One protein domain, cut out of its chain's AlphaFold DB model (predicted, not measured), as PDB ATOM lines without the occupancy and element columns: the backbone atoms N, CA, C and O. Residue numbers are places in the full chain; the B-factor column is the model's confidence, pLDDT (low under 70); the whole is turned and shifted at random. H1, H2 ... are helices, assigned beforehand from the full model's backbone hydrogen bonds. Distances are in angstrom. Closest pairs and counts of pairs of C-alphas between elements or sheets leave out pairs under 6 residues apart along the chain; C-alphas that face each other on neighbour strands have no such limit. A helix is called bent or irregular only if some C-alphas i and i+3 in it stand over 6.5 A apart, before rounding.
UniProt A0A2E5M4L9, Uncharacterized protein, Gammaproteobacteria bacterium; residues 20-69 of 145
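AT A GLANCE: This is residues 20 to 69 of the 145 residues of an uncharacterized protein of Gammaproteobacteria bacterium (UniProt A0A2E5M4L9). One long helix, H2, makes the longest axis, and a shorter helix, H1, is set slantwise next to the middle of H2 without clear contact. An unnamed stretch, residues 20 to 33, runs past the first half of H2 before the chain enters H1. The printed part has 50 residues with two named helices, H1 then H2, and no named strand; its class is all helix, with 30 residues in the two helices. It is only just compact, close to loose, with a radius of gyration of the C-alphas of 11.3 A, and the C-alphas span 34 by 27 by 16 A.

IN THESE COORDINATES: H2 covers residues 50 to 69 and measures 30.2 A from C-alpha 50 at (40.278, 10.616, 0.118) to C-alpha 69 at (63.011, 29.881, 4.998). H2 is irregular, but only just: C-alphas 66 and 69 are 6.6 A apart, and its line is a rough one. H1 covers residues 34 to 43, beginning at C-alpha 34 at (46.035, 29.519, 6.432), and is 14.3 A long.

HOW THE PARTS SIT: H2 and H1 are close but not clearly touching, with 2 pairs of C-alphas within 8 A. Their closest C-alphas, those of Val 60 and Leu 37, are 7.3 A apart. They run opposite ways at a steep tilt of 40 degrees. Their centres are 11.8 A apart. Every O i to N i+4 pair is within hydrogen-bond range in H1, and 15 of 16 are in H2.

THE WHOLE: The two C-alphas farthest apart, those of Val 21 and Gly 69, are 33.8 A apart. The printed part has no cut. The link from H1 to H2, 6 residues, is short. The mean pLDDT of the printed part is 80.1; residues 20 to 27 and 67 to 69 are under 70.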
ATOM      1  N   SER A  20      44.530  14.337 -15.794       44.62
ATOM      2  CA  SER A  20      43.367  15.026 -16.379       44.62
ATOM      3  C   SER A  20      42.051  14.708 -15.661       44.62
ATOM      4  O   SER A  20      41.172  15.567 -15.599       44.62
ATOM      5  N   VAL A  21      41.934  13.534 -15.027       46.94
ATOM      6  CA  VAL A  21      40.787  13.183 -14.167       46.94
ATOM      7  C   VAL A  21      40.928  13.797 -12.764       46.94
ATOM      8  O   VAL A  21      39.929  14.216 -12.177       46.94
ATOM      9  N   GLN A  22      42.152  13.971 -12.249       48.69
ATOM     10  CA  GLN A  22      42.394  14.652 -10.964       48.69
ATOM     11  C   GLN A  22      42.181  16.174 -11.009       48.69
ATOM     12  O   GLN A  22      41.974  16.792  -9.963       48.69
ATOM     13  N   ALA A  23      42.146  16.778 -12.198       45.38
ATOM     14  CA  ALA A  23      41.851  18.199 -12.376       45.38
ATOM     15  C   ALA A  23      40.344  18.539 -12.327       45.38
ATOM     16  O   ALA A  23      39.991  19.707 -12.183       45.38
ATOM     17  N   ALA A  24      39.444  17.552 -12.432       42.47
ATOM     18  CA  ALA A  24      38.028  17.806 -12.725       42.47
ATOM     19  C   ALA A  24      37.082  17.865 -11.506       42.47
ATOM     20  O   ALA A  24      35.910  18.192 -11.673       42.47
ATOM     21  N   ALA A  25      37.544  17.591 -10.280       45.50
ATOM     22  CA  ALA A  25      36.698  17.718  -9.078       45.50
ATOM     23  C   ALA A  25      37.465  18.021  -7.777       45.50
ATOM     24  O   ALA A  25      36.939  17.822  -6.684       45.50
ATOM     25  N   ALA A  26      38.709  18.496  -7.860       54.09
ATOM     26  CA  ALA A  26      39.439  18.933  -6.681       54.09
ATOM     27  C   ALA A  26      39.026  20.370  -6.357       54.09
ATOM     28  O   ALA A  26      39.427  21.312  -7.040       54.09
ATOM     29  N   LYS A  27      38.214  20.550  -5.313       60.03
ATOM     30  CA  LYS A  27      38.000  21.858  -4.686       60.03
ATOM     31  C   LYS A  27      39.385  22.472  -4.433       60.03
ATOM     32  O   LYS A  27      40.156  21.940  -3.638       60.03
ATOM     33  N   SER A  28      39.757  23.513  -5.179       72.50
ATOM     34  CA  SER A  28      41.105  24.075  -5.104       72.50
ATOM     35  C   SER A  28      41.257  24.828  -3.785       72.50
ATOM     36  O   SER A  28      40.630  25.867  -3.585       72.50
ATOM     37  N   PHE A  29      42.089  24.317  -2.882       82.56
ATOM     38  CA  PHE A  29      42.337  24.928  -1.571       82.56
ATOM     39  C   PHE A  29      43.304  26.128  -1.631       82.56
ATOM     40  O   PHE A  29      43.547  26.779  -0.620       82.56
ATOM     41  N   SER A  30      43.815  26.460  -2.822       84.31
ATOM     42  CA  SER A  30      44.761  27.557  -3.067       84.31
ATOM     43  C   SER A  30      44.207  28.943  -2.732       84.31
ATOM     44  O   SER A  30      44.968  29.824  -2.341       84.31
ATOM     45  N   GLY A  31      42.891  29.141  -2.852       85.69
ATOM     46  CA  GLY A  31      42.227  30.408  -2.532       85.69
ATOM     47  C   GLY A  31      41.939  30.628  -1.044       85.69
ATOM     48  O   GLY A  31      41.516  31.718  -0.675       85.69
ATOM     49  N   LEU A  32      42.141  29.615  -0.196       89.75
ATOM     50  CA  LEU A  32      41.863  29.712   1.237       89.75
ATOM     51  C   LEU A  32      43.041  30.321   1.992       89.75
ATOM     52  O   LEU A  32      44.204  30.120   1.635       89.75
ATOM     53  N   SER A  33      42.752  31.024   3.077       90.94
ATOM     54  CA  SER A  33      43.755  31.486   4.036       90.94
ATOM     55  C   SER A  33      44.283  30.337   4.908       90.94
ATOM     56  O   SER A  33      43.643  29.296   5.061       90.94
ATOM     57  N   ASP A  34      45.444  30.529   5.537       88.25
ATOM     58  CA  ASP A  34      46.035  29.519   6.432       88.25
ATOM     59  C   ASP A  34      45.135  29.192   7.635       88.25
ATOM     60  O   ASP A  34      45.100  28.054   8.108       88.25
ATOM     61  N   GLN A  35      44.373  30.180   8.115       91.12
ATOM     62  CA  GLN A  35      43.413  29.990   9.202       91.12
ATOM     63  C   GLN A  35      42.254  29.090   8.767       91.12
ATOM     64  O   GLN A  35      41.889  28.172   9.499       91.12
ATOM     65  N   GLU A  36      41.722  29.300   7.563       90.62
ATOM     66  CA  GLU A  36      40.650  28.471   7.002       90.62
ATOM     67  C   GLU A  36      41.132  27.045   6.720       90.62
ATOM     68  O   GLU A  36      40.430  26.092   7.046       90.62
ATOM     69  N   LEU A  37      42.357  26.872   6.207       91.56
ATOM     70  CA  LEU A  37      42.957  25.542   6.033       91.56
ATOM     71  C   LEU A  37      43.112  24.805   7.366       91.56
ATOM     72  O   LEU A  37      42.824  23.612   7.460       91.56
ATOM     73  N   THR A  38      43.536  25.518   8.410       90.75
ATOM     74  CA  THR A  38      43.676  24.945   9.754       90.75
ATOM     75  C   THR A  38      42.313  24.576  10.343       90.75
ATOM     76  O   THR A  38      42.173  23.510  10.940       90.75
ATOM     77  N   ALA A  39      41.292  25.412  10.139       91.75
ATOM     78  CA  ALA A  39      39.927  25.125  10.572       91.75
ATOM     79  C   ALA A  39      39.340  23.899   9.851       91.75
ATOM     80  O   ALA A  39      38.717  23.055  10.493       91.75
ATOM     81  N   LEU A  40      39.596  23.751   8.548       91.25
ATOM     82  CA  LEU A  40      39.195  22.572   7.774       91.25
ATOM     83  C   LEU A  40      39.878  21.295   8.272       91.25
ATOM     84  O   LEU A  40      39.216  20.268   8.433       91.25
ATOM     85  N   LEU A  41      41.182  21.360   8.566       90.56
ATOM     86  CA  LEU A  41      41.923  20.243   9.160       90.56
ATOM     87  C   LEU A  41      41.391  19.853  10.546       90.56
ATOM     88  O   LEU A  41      41.410  18.674  10.888       90.56
ATOM     89  N   ALA A  42      40.943  20.824  11.344       91.12
ATOM     90  CA  ALA A  42      40.460  20.581  12.700       91.12
ATOM     91  C   ALA A  42      39.026  20.032  12.744       91.12
ATOM     92  O   ALA A  42      38.728  19.196  13.593       91.12
ATOM     93  N   ASN A  43      38.145  20.503  11.856       91.44
ATOM     94  CA  ASN A  43      36.702  20.283  11.992       91.44
ATOM     95  C   ASN A  43      36.118  19.300  10.971       91.44
ATOM     96  O   ASN A  43      35.141  18.622  11.274       91.44
ATOM     97  N   GLU A  44      36.673  19.229   9.760       88.31
ATOM     98  CA  GLU A  44      36.012  18.555   8.630       88.31
ATOM     99  C   GLU A  44      36.816  17.377   8.068       88.31
ATOM    100  O   GLU A  44      36.351  16.678   7.168       88.31
ATOM    101  N   LEU A  45      38.017  17.125   8.597       88.25
ATOM    102  CA  LEU A  45      38.961  16.157   8.039       88.25
ATOM    103  C   LEU A  45      38.393  14.733   7.940       88.25
ATOM    104  O   LEU A  45      38.613  14.057   6.937       88.25
ATOM    105  N   ASP A  46      37.645  14.289   8.948       86.69
ATOM    106  CA  ASP A  46      37.097  12.928   8.998       86.69
ATOM    107  C   ASP A  46      35.923  12.715   8.030       86.69
ATOM    108  O   ASP A  46      35.678  11.590   7.592       86.69
ATOM    109  N   GLY A  47      35.227  13.793   7.649       86.88
ATOM    110  CA  GLY A  47      34.103  13.761   6.707       86.88
ATOM    111  C   GLY A  47      34.509  13.894   5.236       86.88
ATOM    112  O   GLY A  47      33.657  13.782   4.356       86.88
ATOM    113  N   MET A  48      35.788  14.145   4.947       87.25
ATOM    114  CA  MET A  48      36.268  14.374   3.584       87.25
ATOM    115  C   MET A  48      36.608  13.080   2.838       87.25
ATOM    116  O   MET A  48      37.260  12.166   3.354       87.25
ATOM    117  N   ASP A  49      36.276  13.067   1.548       90.25
ATOM    118  CA  ASP A  49      36.735  12.037   0.623       90.25
ATOM    119  C   ASP A  49      38.279  12.001   0.521       90.25
ATOM    120  O   ASP A  49      38.985  12.988   0.763       90.25
ATOM    121  N   ALA A  50      38.835  10.840   0.174       86.69
ATOM    122  CA  ALA A  50      40.278  10.616   0.118       86.69
ATOM    123  C   ALA A  50      40.995  11.555  -0.866       86.69
ATOM    124  O   ALA A  50      42.095  12.024  -0.557       86.69
ATOM    125  N   ALA A  51      40.385  11.867  -2.014       85.38
ATOM    126  CA  ALA A  51      40.967  12.794  -2.986       85.38
ATOM    127  C   ALA A  51      41.074  14.219  -2.414       85.38
ATOM    128  O   ALA A  51      42.121  14.860  -2.508       85.38
ATOM    129  N   HIS A  52      40.027  14.672  -1.721       87.12
ATOM    130  CA  HIS A  52      39.972  15.989  -1.089       87.12
ATOM    131  C   HIS A  52      40.975  16.124   0.056       87.12
ATOM    132  O   HIS A  52      41.687  17.125   0.135       87.12
ATOM    133  N   ARG A  53      41.113  15.088   0.893       89.94
ATOM    134  CA  ARG A  53      42.130  15.068   1.956       89.94
ATOM    135  C   ARG A  53      43.540  15.183   1.397       89.94
ATOM    136  O   ARG A  53      44.341  15.960   1.907       89.94
ATOM    137  N   ARG A  54      43.851  14.434   0.333       89.12
ATOM    138  CA  ARG A  54      45.169  14.505  -0.317       89.12
ATOM    139  C   ARG A  54      45.444  15.902  -0.868       89.12
ATOM    140  O   ARG A  54      46.540  16.415  -0.652       89.12
ATOM    141  N   ALA A  55      44.464  16.527  -1.516       89.06
ATOM    142  CA  ALA A  55      44.594  17.892  -2.021       89.06
ATOM    143  C   ALA A  55      44.817  18.913  -0.885       89.06
ATOM    144  O   ALA A  55      45.735  19.726  -0.977       89.06
ATOM    145  N   LEU A  56      44.069  18.811   0.221       90.94
ATOM    146  CA  LEU A  56      44.227  19.674   1.400       90.94
ATOM    147  C   LEU A  56      45.622  19.538   2.033       90.94
ATOM    148  O   LEU A  56      46.302  20.535   2.271       90.94
ATOM    149  N   PHE A  57      46.085  18.306   2.263       91.56
ATOM    150  CA  PHE A  57      47.421  18.067   2.819       91.56
ATOM    151  C   PHE A  57      48.540  18.532   1.886       91.56
ATOM    152  O   PHE A  57      49.578  18.996   2.361       91.56
ATOM    153  N   THR A  58      48.340  18.416   0.574       90.75
ATOM    154  CA  THR A  58      49.311  18.890  -0.418       90.75
ATOM    155  C   THR A  58      49.460  20.405  -0.335       90.75
ATOM    156  O   THR A  58      50.583  20.892  -0.230       90.75
ATOM    157  N   GLU A  59      48.348  21.137  -0.277       90.31
ATOM    158  CA  GLU A  59      48.354  22.598  -0.133       90.31
ATOM    159  C   GLU A  59      49.058  23.037   1.161       90.31
ATOM    160  O   GLU A  59      49.989  23.844   1.134       90.31
ATOM    161  N   VAL A  60      48.694  22.436   2.298       90.25
ATOM    162  CA  VAL A  60      49.299  22.753   3.604       90.25
ATOM    163  C   VAL A  60      50.806  22.486   3.597       90.25
ATOM    164  O   VAL A  60      51.593  23.318   4.055       90.25
ATOM    165  N   LYS A  61      51.239  21.360   3.019       88.81
ATOM    166  CA  LYS A  61      52.661  21.022   2.890       88.81
ATOM    167  C   LYS A  61      53.418  22.051   2.047       88.81
ATOM    168  O   LYS A  61      54.529  22.428   2.425       88.81
ATOM    169  N   MET A  62      52.839  22.507   0.937       87.81
ATOM    170  CA  MET A  62      53.459  23.521   0.075       87.81
ATOM    171  C   MET A  62      53.654  24.846   0.818       87.81
ATOM    172  O   MET A  62      54.735  25.436   0.746       87.81
ATOM    173  N   ARG A  63      52.665  25.272   1.611       86.88
ATOM    174  CA  ARG A  63      52.766  26.498   2.421       86.88
ATOM    175  C   ARG A  63      53.790  26.379   3.544       86.88
ATOM    176  O   ARG A  63      54.615  27.275   3.719       86.88
ATOM    177  N   MET A  64      53.821  25.245   4.244       84.38
ATOM    178  CA  MET A  64      54.845  24.974   5.260       84.38
ATOM    179  C   MET A  64      56.259  24.979   4.665       84.38
ATOM    180  O   MET A  64      57.178  25.536   5.264       84.38
ATOM    181  N   ALA A  65      56.441  24.402   3.474       82.81
ATOM    182  CA  ALA A  65      57.726  24.411   2.782       82.81
ATOM    183  C   ALA A  65      58.175  25.834   2.406       82.81
ATOM    184  O   ALA A  65      59.353  26.154   2.572       82.81
ATOM    185  N   GLY A  66      57.250  26.702   1.981       78.75
ATOM    186  CA  GLY A  66      57.528  28.123   1.734       78.75
ATOM    187  C   GLY A  66      57.904  28.901   3.002       78.75
ATOM    188  O   GLY A  66      58.752  29.790   2.959       78.75
ATOM    189  N   HIS A  67      57.339  28.526   4.154       69.25
ATOM    190  CA  HIS A  67      57.581  29.196   5.436       69.25
ATOM    191  C   HIS A  67      58.868  28.732   6.157       69.25
ATOM    192  O   HIS A  67      59.350  29.400   7.079       69.25
ATOM    193  N   ASN A  68      59.470  27.616   5.724       59.38
ATOM    194  CA  ASN A  68      60.699  27.056   6.304       59.38
ATOM    195  C   ASN A  68      61.953  27.928   6.087       59.38
ATOM    196  O   ASN A  68      62.964  27.706   6.753       59.38
ATOM    197  N   GLY A  69      61.900  28.943   5.216       57.06
ATOM    198  CA  GLY A  69      63.011  29.881   4.998       57.06
ATOM    199  C   GLY A  69      63.297  30.828   6.175       57.06
ATOM    200  O   GLY A  69      64.379  31.404   6.238       57.06
TER     201      GLY A  69